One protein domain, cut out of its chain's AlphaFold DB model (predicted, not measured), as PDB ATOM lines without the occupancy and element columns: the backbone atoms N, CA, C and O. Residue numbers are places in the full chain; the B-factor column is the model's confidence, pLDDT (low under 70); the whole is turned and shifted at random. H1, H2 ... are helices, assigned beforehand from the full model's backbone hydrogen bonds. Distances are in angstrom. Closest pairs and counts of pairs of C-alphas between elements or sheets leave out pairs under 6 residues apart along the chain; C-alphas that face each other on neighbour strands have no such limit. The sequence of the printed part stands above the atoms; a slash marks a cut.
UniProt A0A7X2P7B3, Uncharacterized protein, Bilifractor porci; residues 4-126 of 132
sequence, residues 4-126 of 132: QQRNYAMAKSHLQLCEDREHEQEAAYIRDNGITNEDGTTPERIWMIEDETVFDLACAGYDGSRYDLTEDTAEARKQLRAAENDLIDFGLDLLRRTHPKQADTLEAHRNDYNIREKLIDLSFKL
ATOM      1  N   GLN A   4     308.796 257.548 302.573       97.75
ATOM      2  CA  GLN A   4     309.217 256.163 302.821       97.75
ATOM      3  C   GLN A   4     310.683 255.929 302.434       97.75
ATOM      4  O   GLN A   4     311.458 255.414 303.233       97.75
ATOM      5  N   GLN A   5     311.097 256.396 301.252       97.81
ATOM      6  CA  GLN A   5     312.487 256.329 300.793       97.81
ATOM      7  C   GLN A   5     313.427 257.068 301.753       97.81
ATOM      8  O   GLN A   5     314.507 256.571 302.072       97.81
ATOM      9  N   ARG A   6     313.026 258.254 302.237       97.69
ATOM     10  CA  ARG A   6     313.819 259.030 303.200       97.69
ATOM     11  C   ARG A   6     313.933 258.317 304.547       97.69
ATOM     12  O   ARG A   6     315.035 258.239 305.076       97.69
ATOM     13  N   ASN A   7     312.827 257.790 305.072       98.25
ATOM     14  CA  ASN A   7     312.810 257.057 306.338       98.25
ATOM     15  C   ASN A   7     313.722 255.827 306.284       98.25
ATOM     16  O   ASN A   7     314.529 255.638 307.186       98.25
ATOM     17  N   TYR A   8     313.653 255.045 305.200       98.44
ATOM     18  CA  TYR A   8     314.552 253.911 304.982       98.44
ATOM     19  C   TYR A   8     316.026 254.337 304.958       98.44
ATOM     20  O   TYR A   8     316.840 253.758 305.673       98.44
ATOM     21  N   ALA A   9     316.378 255.381 304.198       98.19
ATOM     22  CA  ALA A   9     317.759 255.862 304.130       98.19
ATOM     23  C   ALA A   9     318.281 256.352 305.493       98.19
ATOM     24  O   ALA A   9     319.419 256.062 305.858       98.19
ATOM     25  N   MET A  10     317.445 257.061 306.258       98.31
ATOM     26  CA  MET A  10     317.793 257.512 307.605       98.31
ATOM     27  C   MET A  10     317.974 256.336 308.569       98.31
ATOM     28  O   MET A  10     318.976 256.294 309.272       98.31
ATOM     29  N   ALA A  11     317.058 255.363 308.568       98.38
ATOM     30  CA  ALA A  11     317.159 254.182 309.426       98.38
ATOM     31  C   ALA A  11     318.387 253.325 309.081       98.38
ATOM     32  O   ALA A  11     319.078 252.849 309.977       98.38
ATOM     33  N   LYS A  12     318.713 253.190 307.788       98.06
ATOM     34  CA  LYS A  12     319.916 252.484 307.331       98.06
ATOM     35  C   LYS A  12     321.191 253.184 307.800       98.06
ATOM     36  O   LYS A  12     322.097 252.530 308.298       98.06
ATOM     37  N   SER A  13     321.246 254.513 307.678       97.94
ATOM     38  CA  SER A  13     322.377 255.301 308.177       97.94
ATOM     39  C   SER A  13     322.495 255.257 309.701       97.94
ATOM     40  O   SER A  13     323.608 255.305 310.214       97.94
ATOM     41  N   HIS A  14     321.372 255.191 310.420       97.81
ATOM     42  CA  HIS A  14     321.364 255.082 311.876       97.81
ATOM     43  C   HIS A  14     321.931 253.737 312.337       97.81
ATOM     44  O   HIS A  14     322.810 253.727 313.189       97.81
ATOM     45  N   LEU A  15     321.503 252.628 311.720       97.81
ATOM     46  CA  LEU A  15     322.068 251.310 312.013       97.81
ATOM     47  C   LEU A  15     323.578 251.275 311.757       97.81
ATOM     48  O   LEU A  15     324.310 250.817 312.624       97.81
ATOM     49  N   GLN A  16     324.036 251.819 310.623       97.31
ATOM     50  CA  GLN A  16     325.468 251.888 310.324       97.31
ATOM     51  C   GLN A  16     326.237 252.641 311.418       97.31
ATOM     52  O   GLN A  16     327.263 252.162 311.876       97.31
ATOM     53  N   LEU A  17     325.715 253.780 311.890       96.25
ATOM     54  CA  LEU A  17     326.349 254.547 312.964       96.25
ATOM     55  C   LEU A  17     326.420 253.766 314.288       96.25
ATOM     56  O   LEU A  17     327.402 253.893 315.013       96.25
ATOM     57  N   CYS A  18     325.387 252.990 314.629       94.44
ATOM     58  CA  CYS A  18     325.398 252.132 315.817       94.44
ATOM     59  C   CYS A  18     326.438 251.007 315.684       94.44
ATOM     60  O   CYS A  18     327.242 250.814 316.594       94.44
ATOM     61  N   GLU A  19     326.477 250.330 314.533       93.25
ATOM     62  CA  GLU A  19     327.459 249.275 314.246       93.25
ATOM     63  C   GLU A  19     328.897 249.826 314.250       93.25
ATOM     64  O   GLU A  19     329.786 249.215 314.839       93.25
ATOM     65  N   ASP A  20     329.121 251.016 313.685       93.44
ATOM     66  CA  ASP A  20     330.424 251.696 313.698       93.44
ATOM     67  C   ASP A  20     330.878 252.037 315.128       93.44
ATOM     68  O   ASP A  20     332.055 251.901 315.452       93.44
ATOM     69  N   ARG A  21     329.955 252.413 316.023       91.81
ATOM     70  CA  ARG A  21     330.281 252.663 317.438       91.81
ATOM     71  C   ARG A  21     330.655 251.392 318.190       91.81
ATOM     72  O   ARG A  21     331.607 251.423 318.967       91.81
ATOM     73  N   GLU A  22     329.941 250.285 317.971       90.19
ATOM     74  CA  GLU A  22     330.323 248.984 318.547       90.19
ATOM     75  C   GLU A  22     331.724 248.571 318.083       90.19
ATOM     76  O   GLU A  22     332.564 248.148 318.876       90.19
ATOM     77  N   HIS A  23     331.985 248.757 316.792       90.94
ATOM     78  CA  HIS A  23     333.266 248.502 316.159       90.94
ATOM     79  C   HIS A  23     334.409 249.364 316.716       90.94
ATOM     80  O   HIS A  23     335.511 248.859 316.942       90.94
ATOM     81  N   GLU A  24     334.177 250.659 316.917       92.00
ATOM     82  CA  GLU A  24     335.159 251.574 317.507       92.00
ATOM     83  C   GLU A  24     335.438 251.236 318.974       92.00
ATOM     84  O   GLU A  24     336.593 251.284 319.402       92.00
ATOM     85  N   GLN A  25     334.407 250.859 319.735       90.06
ATOM     86  CA  GLN A  25     334.557 250.450 321.129       90.06
ATOM     87  C   GLN A  25     335.410 249.179 321.254       90.06
ATOM     88  O   GLN A  25     336.304 249.126 322.099       90.06
ATOM     89  N   GLU A  26     335.184 248.189 320.388       91.56
ATOM     90  CA  GLU A  26     335.947 246.935 320.399       91.56
ATOM     91  C   GLU A  26     337.410 247.182 320.041       91.56
ATOM     92  O   GLU A  26     338.318 246.748 320.749       91.56
ATOM     93  N   ALA A  27     337.650 247.967 318.989       92.12
ATOM     94  CA  ALA A  27     339.000 248.348 318.591       92.12
ATOM     95  C   ALA A  27     339.717 249.166 319.682       92.12
ATOM     96  O   ALA A  27     340.925 249.015 319.881       92.12
ATOM     97  N   ALA A  28     338.995 250.025 320.411       91.69
ATOM     98  CA  ALA A  28     339.547 250.754 321.548       91.69
ATOM     99  C   ALA A  28     339.942 249.815 322.690       91.69
ATOM    100  O   ALA A  28     341.057 249.934 323.188       91.69
ATOM    101  N   TYR A  29     339.098 248.841 323.037       92.25
ATOM    102  CA  TYR A  29     339.428 247.832 324.042       92.25
ATOM    103  C   TYR A  29     340.714 247.070 323.695       92.25
ATOM    104  O   TYR A  29     341.604 246.959 324.539       92.25
ATOM    105  N   ILE A  30     340.843 246.596 322.453       94.44
ATOM    106  CA  ILE A  30     342.032 245.859 321.993       94.44
ATOM    107  C   ILE A  30     343.289 246.725 322.129       94.44
ATOM    108  O   ILE A  30     344.291 246.295 322.707       94.44
ATOM    109  N   ARG A  31     343.225 247.967 321.635       94.25
ATOM    110  CA  ARG A  31     344.343 248.917 321.669       94.25
ATOM    111  C   ARG A  31     344.736 249.301 323.094       94.25
ATOM    112  O   ARG A  31     345.922 249.323 323.406       94.25
ATOM    113  N   ASP A  32     343.762 249.593 323.948       93.31
ATOM    114  CA  ASP A  32     344.003 250.057 325.316       93.31
ATOM    115  C   ASP A  32     344.555 248.929 326.214       93.31
ATOM    116  O   ASP A  32     345.281 249.210 327.167       93.31
ATOM    117  N   ASN A  33     344.289 247.659 325.874       93.38
ATOM    118  CA  ASN A  33     344.878 246.482 326.529       93.38
ATOM    119  C   ASN A  33     346.179 245.989 325.866       93.38
ATOM    120  O   ASN A  33     346.769 245.021 326.339       93.38
ATOM    121  N   GLY A  34     346.644 246.643 324.794       95.50
ATOM    122  CA  GLY A  34     347.894 246.290 324.115       95.50
ATOM    123  C   GLY A  34     347.887 244.895 323.485       95.50
ATOM    124  O   GLY A  34     348.931 244.251 323.432       95.50
ATOM    125  N   ILE A  35     346.723 244.418 323.041       96.12
ATOM    126  CA  ILE A  35     346.583 243.096 322.425       96.12
ATOM    127  C   ILE A  35     347.196 243.124 321.016       96.12
ATOM    128  O   ILE A  35     346.849 243.972 320.191       96.12
ATOM    129  N   THR A  36     348.096 242.181 320.737       97.31
ATOM    130  CA  THR A  36     348.762 241.998 319.437       97.31
ATOM    131  C   THR A  36     348.883 240.514 319.104       97.31
ATOM    132  O   THR A  36     349.097 239.709 320.010       97.31
ATOM    133  N   ASN A  37     348.805 240.168 317.822       96.69
ATOM    134  CA  ASN A  37     349.061 238.818 317.319       96.69
ATOM    135  C   ASN A  37     350.568 238.504 317.285       96.69
ATOM    136  O   ASN A  37     351.408 239.394 317.459       96.69
ATOM    137  N   GLU A  38     350.922 237.234 317.061       94.44
ATOM    138  CA  GLU A  38     352.319 236.766 317.053       94.44
ATOM    139  C   GLU A  38     353.172 237.459 315.980       94.44
ATOM    140  O   GLU A  38     354.368 237.692 316.172       94.44
ATOM    141  N   ASP A  39     352.549 237.830 314.862       94.44
ATOM    142  CA  ASP A  39     353.176 238.566 313.764       94.44
ATOM    143  C   ASP A  39     353.394 240.064 314.065       94.44
ATOM    144  O   ASP A  39     353.972 240.792 313.253       94.44
ATOM    145  N   GLY A  40     352.967 240.526 315.245       93.88
ATOM    146  CA  GLY A  40     353.067 241.908 315.700       93.88
ATOM    147  C   GLY A  40     351.939 242.819 315.211       93.88
ATOM    148  O   GLY A  40     351.995 244.024 315.465       93.88
ATOM    149  N   THR A  41     350.924 242.292 314.520       96.31
ATOM    150  CA  THR A  41     349.745 243.072 314.118       96.31
ATOM    151  C   THR A  41     348.792 243.300 315.291       96.31
ATOM    152  O   THR A  41     348.705 242.501 316.223       96.31
ATOM    153  N   THR A  42     348.064 244.418 315.270       96.69
ATOM    154  CA  THR A  42     346.963 244.669 316.211       96.69
ATOM    155  C   THR A  42     345.659 244.195 315.567       96.69
ATOM    156  O   THR A  42     345.312 244.719 314.505       96.69
ATOM    157  N   PRO A  43     344.927 243.242 316.168       96.12
ATOM    158  CA  PRO A  43     343.671 242.764 315.604       96.12
ATOM    159  C   PRO A  43     342.604 243.868 315.618       96.12
ATOM    160  O   PRO A  43     342.509 244.650 316.559       96.12
ATOM    161  N   GLU A  44     341.765 243.947 314.585       92.75
ATOM    162  CA  GLU A  44     340.679 244.945 314.538       92.75
ATOM    163  C   GLU A  44     339.455 244.520 315.368       92.75
ATOM    164  O   GLU A  44     338.605 245.343 315.728       92.75
ATOM    165  N   ARG A  45     339.343 243.218 315.650       93.75
ATOM    166  CA  ARG A  45     338.237 242.580 316.373       93.75
ATOM    167  C   ARG A  45     338.765 241.463 317.260       93.75
ATOM    168  O   ARG A  45     339.759 240.831 316.918       93.75
ATOM    169  N   ILE A  46     338.059 241.162 318.346       93.94
ATOM    170  CA  ILE A  46     338.430 240.106 319.296       93.94
ATOM    171  C   ILE A  46     338.508 238.753 318.589       93.94
ATOM    172  O   ILE A  46     339.447 238.005 318.811       93.94
ATOM    173  N   TRP A  47     337.596 238.463 317.657       94.44
ATOM    174  CA  TRP A  47     337.627 237.214 316.883       94.44
ATOM    175  C   TRP A  47     338.834 237.079 315.937       94.44
ATOM    176  O   TRP A  47     339.054 235.995 315.407       94.44
ATOM    177  N   MET A  48     339.603 238.154 315.711       96.56
ATOM    178  CA  MET A  48     340.858 238.131 314.947       96.56
ATOM    179  C   MET A  48     342.099 237.898 315.829       96.56
ATOM    180  O   MET A  48     343.215 237.918 315.309       96.56
ATOM    181  N   ILE A  49     341.935 237.731 317.148       97.00
ATOM    182  CA  ILE A  49     343.028 237.359 318.056       97.00
ATOM    183  C   ILE A  49     343.401 235.898 317.787       97.00
ATOM    184  O   ILE A  49     342.545 235.018 317.845       97.00
ATOM    185  N   GLU A  50     344.676 235.651 317.494       96.50
ATOM    186  CA  GLU A  50     345.172 234.317 317.124       96.50
ATOM    187  C   GLU A  50     345.501 233.432 318.337       96.50
ATOM    188  O   GLU A  50     345.316 232.217 318.282       96.50
ATOM    189  N   ASP A  51     345.969 234.027 319.439       97.19
ATOM    190  CA  ASP A  51     346.242 233.302 320.683       97.19
ATOM    191  C   ASP A  51     344.926 232.994 321.415       97.19
ATOM    192  O   ASP A  51     344.240 233.900 321.894       97.19
ATOM    193  N   GLU A  52     344.580 231.707 321.531       96.56
ATOM    194  CA  GLU A  52     343.332 231.250 322.164       96.56
ATOM    195  C   GLU A  52     343.196 231.703 323.626       96.56
ATOM    196  O   GLU A  52     342.101 232.035 324.079       96.56
ATOM    197  N   THR A  53     344.302 231.778 324.375       96.62
ATOM    198  CA  THR A  53     344.267 232.204 325.782       96.62
ATOM    199  C   THR A  53     343.983 233.700 325.885       96.62
ATOM    200  O   THR A  53     343.195 234.131 326.730       96.62
ATOM    201  N   VAL A  54     344.602 234.508 325.021       96.25
ATOM    202  CA  VAL A  54     344.336 235.952 324.937       96.25
ATOM    203  C   VAL A  54     342.914 236.207 324.437       96.25
ATOM    204  O   VAL A  54     342.238 237.083 324.976       96.25
ATOM    205  N   PHE A  55     342.435 235.427 323.467       95.56
ATOM    206  CA  PHE A  55     341.065 235.488 322.962       95.56
ATOM    207  C   PHE A  55     340.034 235.241 324.070       95.56
ATOM    208  O   PHE A  55     339.125 236.056 324.250       95.56
ATOM    209  N   ASP A  56     340.193 234.168 324.849       94.50
ATOM    210  CA  ASP A  56     339.273 233.827 325.938       94.50
ATOM    211  C   ASP A  56     339.247 234.917 327.020       94.50
ATOM    212  O   ASP A  56     338.178 235.318 327.497       94.50
ATOM    213  N   LEU A  57     340.419 235.453 327.377       93.38
ATOM    214  CA  LEU A  57     340.535 236.561 328.326       93.38
ATOM    215  C   LEU A  57     339.891 237.846 327.791       93.38
ATOM    216  O   LEU A  57     339.193 238.531 328.539       93.38
ATOM    217  N   ALA A  58     340.088 238.158 326.509       93.25
ATOM    218  CA  ALA A  58     339.479 239.311 325.856       93.25
ATOM    219  C   ALA A  58     337.949 239.185 325.802       93.25
ATOM    220  O   ALA A  58     337.246 240.141 326.125       93.25
ATOM    221  N   CYS A  59     337.421 237.998 325.479       91.06
ATOM    222  CA  CYS A  59     335.983 237.731 325.493       91.06
ATOM    223  C   CYS A  59     335.379 237.926 326.888       91.06
ATOM    224  O   CYS A  59     334.336 238.560 327.021       91.06
ATOM    225  N   ALA A  60     336.046 237.426 327.934       89.06
ATOM    226  CA  ALA A  60     335.595 237.603 329.313       89.06
ATOM    227  C   ALA A  60     335.716 239.062 329.797       89.06
ATOM    228  O   ALA A  60     334.912 239.517 330.610       89.06
ATOM    229  N   GLY A  61     336.723 239.797 329.317       88.19
ATOM    230  CA  GLY A  61     336.995 241.176 329.722       88.19
ATOM    231  C   GLY A  61     336.151 242.236 329.005       88.19
ATOM    232  O   GLY A  61     335.925 243.306 329.569       88.19
ATOM    233  N   TYR A  62     335.674 241.960 327.790       86.44
ATOM    234  CA  TYR A  62     334.981 242.935 326.934       86.44
ATOM    235  C   TYR A  62     333.464 243.091 327.218       86.44
ATOM    236  O   TYR A  62     332.790 243.910 326.596       86.44
ATOM    237  N   ASP A  63     332.902 242.361 328.187       71.88
ATOM    238  CA  ASP A  63     331.441 242.201 328.344       71.88
ATOM    239  C   ASP A  63     330.722 243.327 329.142       71.88
ATOM    240  O   ASP A  63     329.503 243.465 329.103       71.88
ATOM    241  N   GLY A  64     331.442 244.202 329.858       57.44
ATOM    242  CA  GLY A  64     330.821 245.161 330.798       57.44
ATOM    243  C   GLY A  64     330.333 246.501 330.220       57.44
ATOM    244  O   GLY A  64     329.427 247.115 330.779       57.44
ATOM    245  N   SER A  65     330.918 246.987 329.120       58.00
ATOM    246  CA  SER A  65     330.637 248.325 328.556       58.00
ATOM    247  C   SER A  65     329.758 248.310 327.300       58.00
ATOM    248  O   SER A  65     329.523 249.365 326.707       58.00
ATOM    249  N   ARG A  66     329.307 247.124 326.870       65.12
ATOM    250  CA  ARG A  66     328.635 246.895 325.581       65.12
ATOM    251  C   ARG A  66     327.106 246.847 325.673       65.12
ATOM    252  O   ARG A  66     326.450 246.901 324.635       65.12
ATOM    253  N   TYR A  67     326.528 246.723 326.871       60.69
ATOM    254  CA  TYR A  67     325.086 246.481 327.022       60.69
ATOM    255  C   TYR A  67     324.249 247.582 326.350       60.69
ATOM    256  O   TYR A  67     323.432 247.280 325.484       60.69
ATOM    257  N   ASP A  68     324.567 248.849 326.626       72.00
ATOM    258  CA  ASP A  68     323.855 250.002 326.061       72.00
ATOM    259  C   ASP A  68     323.993 250.090 324.528       72.00
ATOM    260  O   ASP A  68     323.015 250.321 323.822       72.00
ATOM    261  N   LEU A  69     325.190 249.833 323.982       78.44
ATOM    262  CA  LEU A  69     325.413 249.866 322.529       78.44
ATOM    263  C   LEU A  69     324.752 248.687 321.805       78.44
ATOM    264  O   LEU A  69     324.227 248.855 320.708       78.44
ATOM    265  N   THR A  70     324.719 247.514 322.439       83.00
ATOM    266  CA  THR A  70     324.045 246.330 321.887       83.00
ATOM    267  C   THR A  70     322.535 246.549 321.832       83.00
ATOM    268  O   THR A  70     321.889 246.175 320.848       83.00
ATOM    269  N   GLU A  71     321.958 247.174 322.862       88.25
ATOM    270  CA  GLU A  71     320.549 247.572 322.864       88.25
ATOM    271  C   GLU A  71     320.251 248.619 321.783       88.25
ATOM    272  O   GLU A  71     319.291 248.442 321.024       88.25
ATOM    273  N   ASP A  72     321.096 249.644 321.643       90.62
ATOM    274  CA  ASP A  72     320.975 250.669 320.598       90.62
ATOM    275  C   ASP A  72     321.002 250.050 319.193       90.62
ATOM    276  O   ASP A  72     320.133 250.336 318.361       90.62
ATOM    277  N   THR A  73     321.955 249.155 318.919       93.50
ATOM    278  CA  THR A  73     322.047 248.450 317.633       93.50
ATOM    279  C   THR A  73     320.838 247.548 317.406       93.50
ATOM    280  O   THR A  73     320.283 247.516 316.303       93.50
ATOM    281  N   ALA A  74     320.382 246.820 318.429       93.69
ATOM    282  CA  ALA A  74     319.190 245.983 318.328       93.69
ATOM    283  C   ALA A  74     317.939 246.817 318.010       93.69
ATOM    284  O   ALA A  74     317.120 246.418 317.175       93.69
ATOM    285  N   GLU A  75     317.798 247.988 318.625       96.19
ATOM    286  CA  GLU A  75     316.703 248.911 318.349       96.19
ATOM    287  C   GLU A  75     316.819 249.532 316.950       96.19
ATOM    288  O   GLU A  75     315.841 249.550 316.198       96.19
ATOM    289  N   ALA A  76     318.020 249.931 316.523       97.44
ATOM    290  CA  ALA A  76     318.265 250.417 315.168       97.44
ATOM    291  C   ALA A  76     317.915 249.363 314.099       97.44
ATOM    292  O   ALA A  76     317.303 249.696 313.079       97.44
ATOM    293  N   ARG A  77     318.197 248.072 314.346       97.62
ATOM    294  CA  ARG A  77     317.774 246.962 313.466       97.62
ATOM    295  C   ARG A  77     316.251 246.865 313.361       97.62
ATOM    296  O   ARG A  77     315.729 246.677 312.259       97.62
ATOM    297  N   LYS A  78     315.519 247.015 314.472       97.94
ATOM    298  CA  LYS A  78     314.042 247.027 314.454       97.94
ATOM    299  C   LYS A  78     313.504 248.223 313.671       97.94
ATOM    300  O   LYS A  78     312.599 248.053 312.854       97.94
ATOM    301  N   GLN A  79     314.080 249.407 313.873       98.25
ATOM    302  CA  GLN A  79     313.694 250.621 313.151       98.25
ATOM    303  C   GLN A  79     313.939 250.488 311.646       98.25
ATOM    304  O   GLN A  79     313.059 250.825 310.851       98.25
ATOM    305  N   LEU A  80     315.089 249.938 311.240       98.44
ATOM    306  CA  LEU A  80     315.365 249.644 309.834       98.44
ATOM    307  C   LEU A  80     314.346 248.650 309.271       98.44
ATOM    308  O   LEU A  80     313.769 248.906 308.217       98.44
ATOM    309  N   ARG A  81     314.052 247.562 309.992       97.31
ATOM    310  CA  ARG A  81     313.056 246.571 309.563       97.31
ATOM    311  C   ARG A  81     311.670 247.189 309.363       97.31
ATOM    312  O   ARG A  81     310.986 246.840 308.399       97.31
ATOM    313  N   ALA A  82     311.259 248.093 310.251       98.25
ATOM    314  CA  ALA A  82     310.005 248.829 310.128       98.25
ATOM    315  C   ALA A  82     310.013 249.752 308.898       98.25
ATOM    316  O   ALA A  82     309.100 249.686 308.080       98.25
ATOM    317  N   ALA A  83     311.081 250.531 308.699       98.44
ATOM    318  CA  ALA A  83     311.207 251.423 307.545       98.44
ATOM    319  C   ALA A  83     311.258 250.666 306.203       98.44
ATOM    320  O   ALA A  83     310.713 251.131 305.203       98.44
ATOM    321  N   GLU A  84     311.880 249.487 306.170       98.31
ATOM    322  CA  GLU A  84     311.830 248.583 305.021       98.31
ATOM    323  C   GLU A  84     310.412 248.080 304.743       98.31
ATOM    324  O   GLU A  84     310.013 248.015 303.585       98.31
ATOM    325  N   ASN A  85     309.647 247.714 305.780       98.06
ATOM    326  CA  ASN A  85     308.257 247.287 305.603       98.06
ATOM    327  C   ASN A  85     307.414 248.416 305.006       98.06
ATOM    328  O   ASN A  85     306.752 248.179 304.003       98.06
ATOM    329  N   ASP A  86     307.528 249.635 305.539       98.25
ATOM    330  CA  ASP A  86     306.833 250.813 305.009       98.25
ATOM    331  C   ASP A  86     307.203 251.095 303.542       98.25
ATOM    332  O   ASP A  86     306.362 251.494 302.734       98.25
ATOM    333  N   LEU A  87     308.479 250.908 303.184       98.12
ATOM    334  CA  LEU A  87     308.966 251.111 301.822       98.12
ATOM    335  C   LEU A  87     308.452 250.032 300.858       98.12
ATOM    336  O   LEU A  87     308.064 250.362 299.736       98.12
ATOM    337  N   ILE A  88     308.426 248.771 301.294       97.56
ATOM    338  CA  ILE A  88     307.850 247.654 300.536       97.56
ATOM    339  C   ILE A  88     306.355 247.876 300.325       97.56
ATOM    340  O   ILE A  88     305.883 247.743 299.198       97.56
ATOM    341  N   ASP A  89     305.628 248.244 301.381       97.62
ATOM    342  CA  ASP A  89     304.188 248.484 301.316       97.62
ATOM    343  C   ASP A  89     303.896 249.605 300.311       97.62
ATOM    344  O   ASP A  89     303.068 249.430 299.422       97.62
ATOM    345  N   PHE A  90     304.661 250.704 300.341       96.44
ATOM    346  CA  PHE A  90     304.566 251.764 299.332       96.44
ATOM    347  C   PHE A  90     304.779 251.260 297.891       96.44
ATOM    348  O   PHE A  90     304.018 251.626 296.990       96.44
ATOM    349  N   GLY A  91     305.804 250.437 297.653       95.31
ATOM    350  CA  GLY A  91     306.088 249.894 296.323       95.31
ATOM    351  C   GLY A  91     305.007 248.938 295.817       95.31
ATOM    352  O   GLY A  91     304.590 249.029 294.659       95.31
ATOM    353  N   LEU A  92     304.517 248.052 296.688       96.44
ATOM    354  CA  LEU A  92     303.429 247.125 296.376       96.44
ATOM    355  C   LEU A  92     302.125 247.870 296.091       96.44
ATOM    356  O   LEU A  92     301.431 247.524 295.138       96.44
ATOM    357  N   ASP A  93     301.820 248.918 296.854       95.62
ATOM    358  CA  ASP A  93     300.603 249.711 296.682       95.62
ATOM    359  C   ASP A  93     300.593 250.449 295.335       95.62
ATOM    360  O   ASP A  93     299.570 250.513 294.651       95.62
ATOM    361  N   LEU A  94     301.756 250.940 294.886       93.75
ATOM    362  CA  LEU A  94     301.909 251.502 293.545       93.75
ATOM    363  C   LEU A  94     301.735 250.432 292.462       93.75
ATOM    364  O   LEU A  94     300.975 250.638 291.514       93.75
ATOM    365  N   LEU A  95     302.414 249.290 292.609       94.06
ATOM    366  CA  LEU A  95     302.333 248.181 291.657       94.06
ATOM    367  C   LEU A  95     300.894 247.673 291.519       94.06
ATOM    368  O   LEU A  95     300.442 247.382 290.414       94.06
ATOM    369  N   ARG A  96     300.152 247.613 292.625       95.88
ATOM    370  CA  ARG A  96     298.770 247.130 292.686       95.88
ATOM    371  C   ARG A  96     297.815 247.943 291.808       95.88
ATOM    372  O   ARG A  96     296.851 247.378 291.294       95.88
ATOM    373  N   ARG A  97     298.103 249.228 291.564       93.94
ATOM    374  CA  ARG A  97     297.292 250.109 290.700       93.94
ATOM    375  C   ARG A  97     297.299 249.681 289.232       93.94
ATOM    376  O   ARG A  97     296.320 249.920 288.531       93.94
ATOM    377  N   THR A  98     298.382 249.064 288.760       92.56
ATOM    378  CA  THR A  98     298.542 248.648 287.354       92.56
ATOM    379  C   THR A  98     298.617 247.130 287.185       92.56
ATOM    380  O   THR A  98     298.238 246.600 286.142       92.56
ATOM    381  N   HIS A  99     299.085 246.418 288.210       95.31
ATOM    382  CA  HIS A  99     299.418 244.994 288.196       95.31
ATOM    383  C   HIS A  99     298.990 244.305 289.510       95.31
ATOM    384  O   HIS A  99     299.836 243.809 290.260       95.31
ATOM    385  N   PRO A 100     297.679 244.246 289.812       95.88
ATOM    386  CA  PRO A 100     297.182 243.768 291.105       95.88
ATOM    387  C   PRO A 100     297.591 242.322 291.418       95.88
ATOM    388  O   PRO A 100     298.060 242.047 292.516       95.88
ATOM    389  N   LYS A 101     297.525 241.413 290.435       97.00
ATOM    390  CA  LYS A 101     297.898 239.999 290.631       97.00
ATOM    391  C   LYS A 101     299.386 239.815 290.944       97.00
ATOM    392  O   LYS A 101     299.756 238.940 291.724       97.00
ATOM    393  N   GLN A 102     300.245 240.618 290.317       95.25
ATOM    394  CA  GLN A 102     301.683 240.598 290.571       95.25
ATOM    395  C   GLN A 102     301.989 241.146 291.967       95.25
ATOM    396  O   GLN A 102     302.805 240.554 292.668       95.25
ATOM    397  N   ALA A 103     301.309 242.220 292.382       96.12
ATOM    398  CA  ALA A 103     301.427 242.755 293.736       96.12
ATOM    399  C   ALA A 103     301.028 241.711 294.791       96.12
ATOM    400  O   ALA A 103     301.811 241.468 295.701       96.12
ATOM    401  N   ASP A 104     299.898 241.015 294.612       96.31
ATOM    402  CA  ASP A 104     299.461 239.931 295.511       96.31
ATOM    403  C   ASP A 104     300.488 238.798 295.611       96.31
ATOM    404  O   ASP A 104     300.790 238.303 296.696       96.31
ATOM    405  N   THR A 105     301.054 238.398 294.468       96.50
ATOM    406  CA  THR A 105     302.066 237.335 294.416       96.50
ATOM    407  C   THR A 105     303.328 237.745 295.176       96.50
ATOM    408  O   THR A 105     303.855 236.970 295.968       96.50
ATOM    409  N   LEU A 106     303.819 238.967 294.963       95.44
ATOM    410  CA  LEU A 106     305.009 239.472 295.650       95.44
ATOM    411  C   LEU A 106     304.765 239.684 297.147       95.44
ATOM    412  O   LEU A 106     305.642 239.382 297.953       95.44
ATOM    413  N   GLU A 107     303.575 240.150 297.525       95.69
ATOM    414  CA  GLU A 107     303.178 240.327 298.921       95.69
ATOM    415  C   GLU A 107     303.175 238.994 299.681       95.69
ATOM    416  O   GLU A 107     303.742 238.912 300.773       95.69
ATOM    417  N   ALA A 108     302.648 237.925 299.073       95.75
ATOM    418  CA  ALA A 108     302.670 236.576 299.646       95.75
ATOM    419  C   ALA A 108     304.096 236.064 299.930       95.75
ATOM    420  O   ALA A 108     304.298 235.237 300.821       95.75
ATOM    421  N   HIS A 109     305.094 236.585 299.214       93.88
ATOM    422  CA  HIS A 109     306.501 236.225 299.367       93.88
ATOM    423  C   HIS A 109     307.362 237.329 300.004       93.88
ATOM    424  O   HIS A 109     308.587 237.245 299.974       93.88
ATOM    425  N   ARG A 110     306.768 238.345 300.643       91.69
ATOM    426  CA  ARG A 110     307.505 239.512 301.182       91.69
ATOM    427  C   ARG A 110     308.567 239.200 302.249       91.69
ATOM    428  O   ARG A 110     309.381 240.066 302.573       91.69
ATOM    429  N   ASN A 111     308.502 238.012 302.850       91.94
ATOM    430  CA  ASN A 111     309.439 237.541 303.874       91.94
ATOM    431  C   ASN A 111     310.521 236.608 303.316       91.94
ATOM    432  O   ASN A 111     311.463 236.301 304.043       91.94
ATOM    433  N   ASP A 112     310.414 236.180 302.054       96.81
ATOM    434  CA  ASP A 112     311.536 235.548 301.366       96.81
ATOM    435  C   ASP A 112     312.670 236.571 301.236       96.81
ATOM    436  O   ASP A 112     312.446 237.709 300.818       96.81
ATOM    437  N   TYR A 113     313.879 236.174 301.630       94.44
ATOM    438  CA  TYR A 113     315.027 237.074 301.716       94.44
ATOM    439  C   TYR A 113     315.330 237.757 300.373       94.44
ATOM    440  O   TYR A 113     315.435 238.984 300.306       94.44
ATOM    441  N   ASN A 114     315.391 236.973 299.293       95.69
ATOM    442  CA  ASN A 114     315.753 237.466 297.966       95.69
ATOM    443  C   ASN A 114     314.662 238.374 297.386       95.69
ATOM    444  O   ASN A 114     314.951 239.362 296.709       95.69
ATOM    445  N   ILE A 115     313.394 238.036 297.623       94.62
ATOM    446  CA  ILE A 115     312.259 238.844 297.164       94.62
ATOM    447  C   ILE A 115     312.188 240.149 297.950       94.62
ATOM    448  O   ILE A 115     312.008 241.208 297.350       94.62
ATOM    449  N   ARG A 116     312.389 240.101 299.268       96.75
ATOM    450  CA  ARG A 116     312.404 241.290 300.118       96.75
ATOM    451  C   ARG A 116     313.472 242.290 299.680       96.75
ATOM    452  O   ARG A 116     313.157 243.467 299.522       96.75
ATOM    453  N   GLU A 117     314.702 241.829 299.462       96.94
ATOM    454  CA  GLU A 117     315.809 242.682 299.014       96.94
ATOM    455  C   GLU A 117     315.471 243.380 297.689       96.94
ATOM    456  O   GLU A 117     315.599 244.600 297.571       96.94
ATOM    457  N   LYS A 118     314.933 242.631 296.717       96.00
ATOM    458  CA  LYS A 118     314.492 243.188 295.431       96.00
ATOM    459  C   LYS A 118     313.352 244.193 295.582       96.00
ATOM    460  O   LYS A 118     313.361 245.217 294.902       96.00
ATOM    461  N   LEU A 119     312.375 243.924 296.451       96.62
ATOM    462  CA  LEU A 119     311.270 244.849 296.715       96.62
ATOM    463  C   LEU A 119     311.778 246.164 297.311       96.62
ATOM    464  O   LEU A 119     311.333 247.225 296.875       96.62
ATOM    465  N   ILE A 120     312.724 246.111 298.252       97.56
ATOM    466  CA  ILE A 120     313.358 247.303 298.833       97.56
ATOM    467  C   ILE A 120     314.111 248.082 297.752       97.56
ATOM    468  O   ILE A 120     313.865 249.276 297.593       97.56
ATOM    469  N   ASP A 121     314.982 247.419 296.984       97.00
ATOM    470  CA  ASP A 121     315.803 248.064 295.952       97.00
ATOM    471  C   ASP A 121     314.946 248.756 294.880       97.00
ATOM    472  O   ASP A 121     315.139 249.937 294.576       97.00
ATOM    473  N   LEU A 122     313.936 248.052 294.359       95.44
ATOM    474  CA  LEU A 122     313.019 248.604 293.365       95.44
ATOM    475  C   LEU A 122     312.216 249.774 293.937       95.44
ATOM    476  O   LEU A 122     312.168 250.835 293.317       95.44
ATOM    477  N   SER A 123     311.638 249.619 295.133       96.06
ATOM    478  CA  SER A 123     310.840 250.671 295.780       96.06
ATOM    479  C   SER A 123     311.679 251.911 296.101       96.06
ATOM    480  O   SER A 123     311.211 253.046 295.974       96.06
ATOM    481  N   PHE A 124     312.948 251.719 296.467       96.69
ATOM    482  CA  PHE A 124     313.884 252.807 296.724       96.69
ATOM    483  C   PHE A 124     314.246 253.592 295.458       96.69
ATOM    484  O   PHE A 124     314.382 254.814 295.509       96.69
ATOM    485  N   LYS A 125     314.357 252.906 294.315       94.88
ATOM    486  CA  LYS A 125     314.718 253.496 293.014       94.88
ATOM    487  C   LYS A 125     313.552 254.156 292.272       94.88
ATOM    488  O   LYS A 125     313.792 254.826 291.269       94.88
ATOM    489  N   LEU A 126     312.309 254.000 292.739       92.25
ATOM    490  CA  LEU A 126     311.142 254.632 292.114       92.25
ATOM    491  C   LEU A 126     311.295 256.159 292.054       92.25
ATOM    492  O   LEU A 126     311.463 256.824 293.085       92.25
TER     493      LEU A 126
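This is residues 4 to 126 of the 132 residues of an uncharacterized protein of Bilifractor porci (UniProt A0A7X2P7B3). Two long helices, H1 and H3, run opposite ways side by side, offset along their length, and make a rod. At one end of the rod H4 folds back along the last residues of H3 and H5 crosses H3; the other end holds H2 and the unnamed stretch of residues 33 to 51. The printed part has 123 residues with five named helices, H1 to H5 in chain order, and no named strand; the class is all helix. It is only just extended, close to loose, with a radius of gyration of the C-alphas of 20.6 A and spans of 62 by 24 by 21 A.

The hub is H3, residues 67 to 98. It touches H1, residues 4 to 32, at a shallow tilt of 23 degrees, opposite ways; their closest C-alphas, of Tyr 8 and Ala 83, are 4.9 A apart. With residues 92 to 96 alone H3 touches H4, residues 100 to 108, in a helical hairpin at 22 degrees; the closest C-alphas, of Arg 96 and Ala 103, are 5.2 A apart. With residues 84 to 91 alone H3 touches H5, residues 113 to 125, only just about perpendicular at 72 degrees; the closest C-alphas, of Gly 91 and Ser 123, are 4.8 A apart. H2, residues 52 to 61, touches no helix, and is only just apart from H1, at 8.0 A between closest C-alphas. Every O i to N i+4 pair is within hydrogen-bond range in H1, H2, H4 and H5, and 26 of 28 are in H3.

H3 is 47.8 A from first to last C-alpha, H1 41.9 A, H5 18.6 A, H2 14.0 A and H4 12.4 A. C-alpha 4 begins H1 at (309.217, 256.163, 302.821), and C-alpha 125 ends H5 at (314.718, 253.496, 293.014).

The C-alphas farthest apart, of Glu 38 and Thr 98, are 62.6 A apart. The printed part has no cut. The link from H1 to H2 is long, with 19 residues. Residues 64 to 67 have pLDDT under 70.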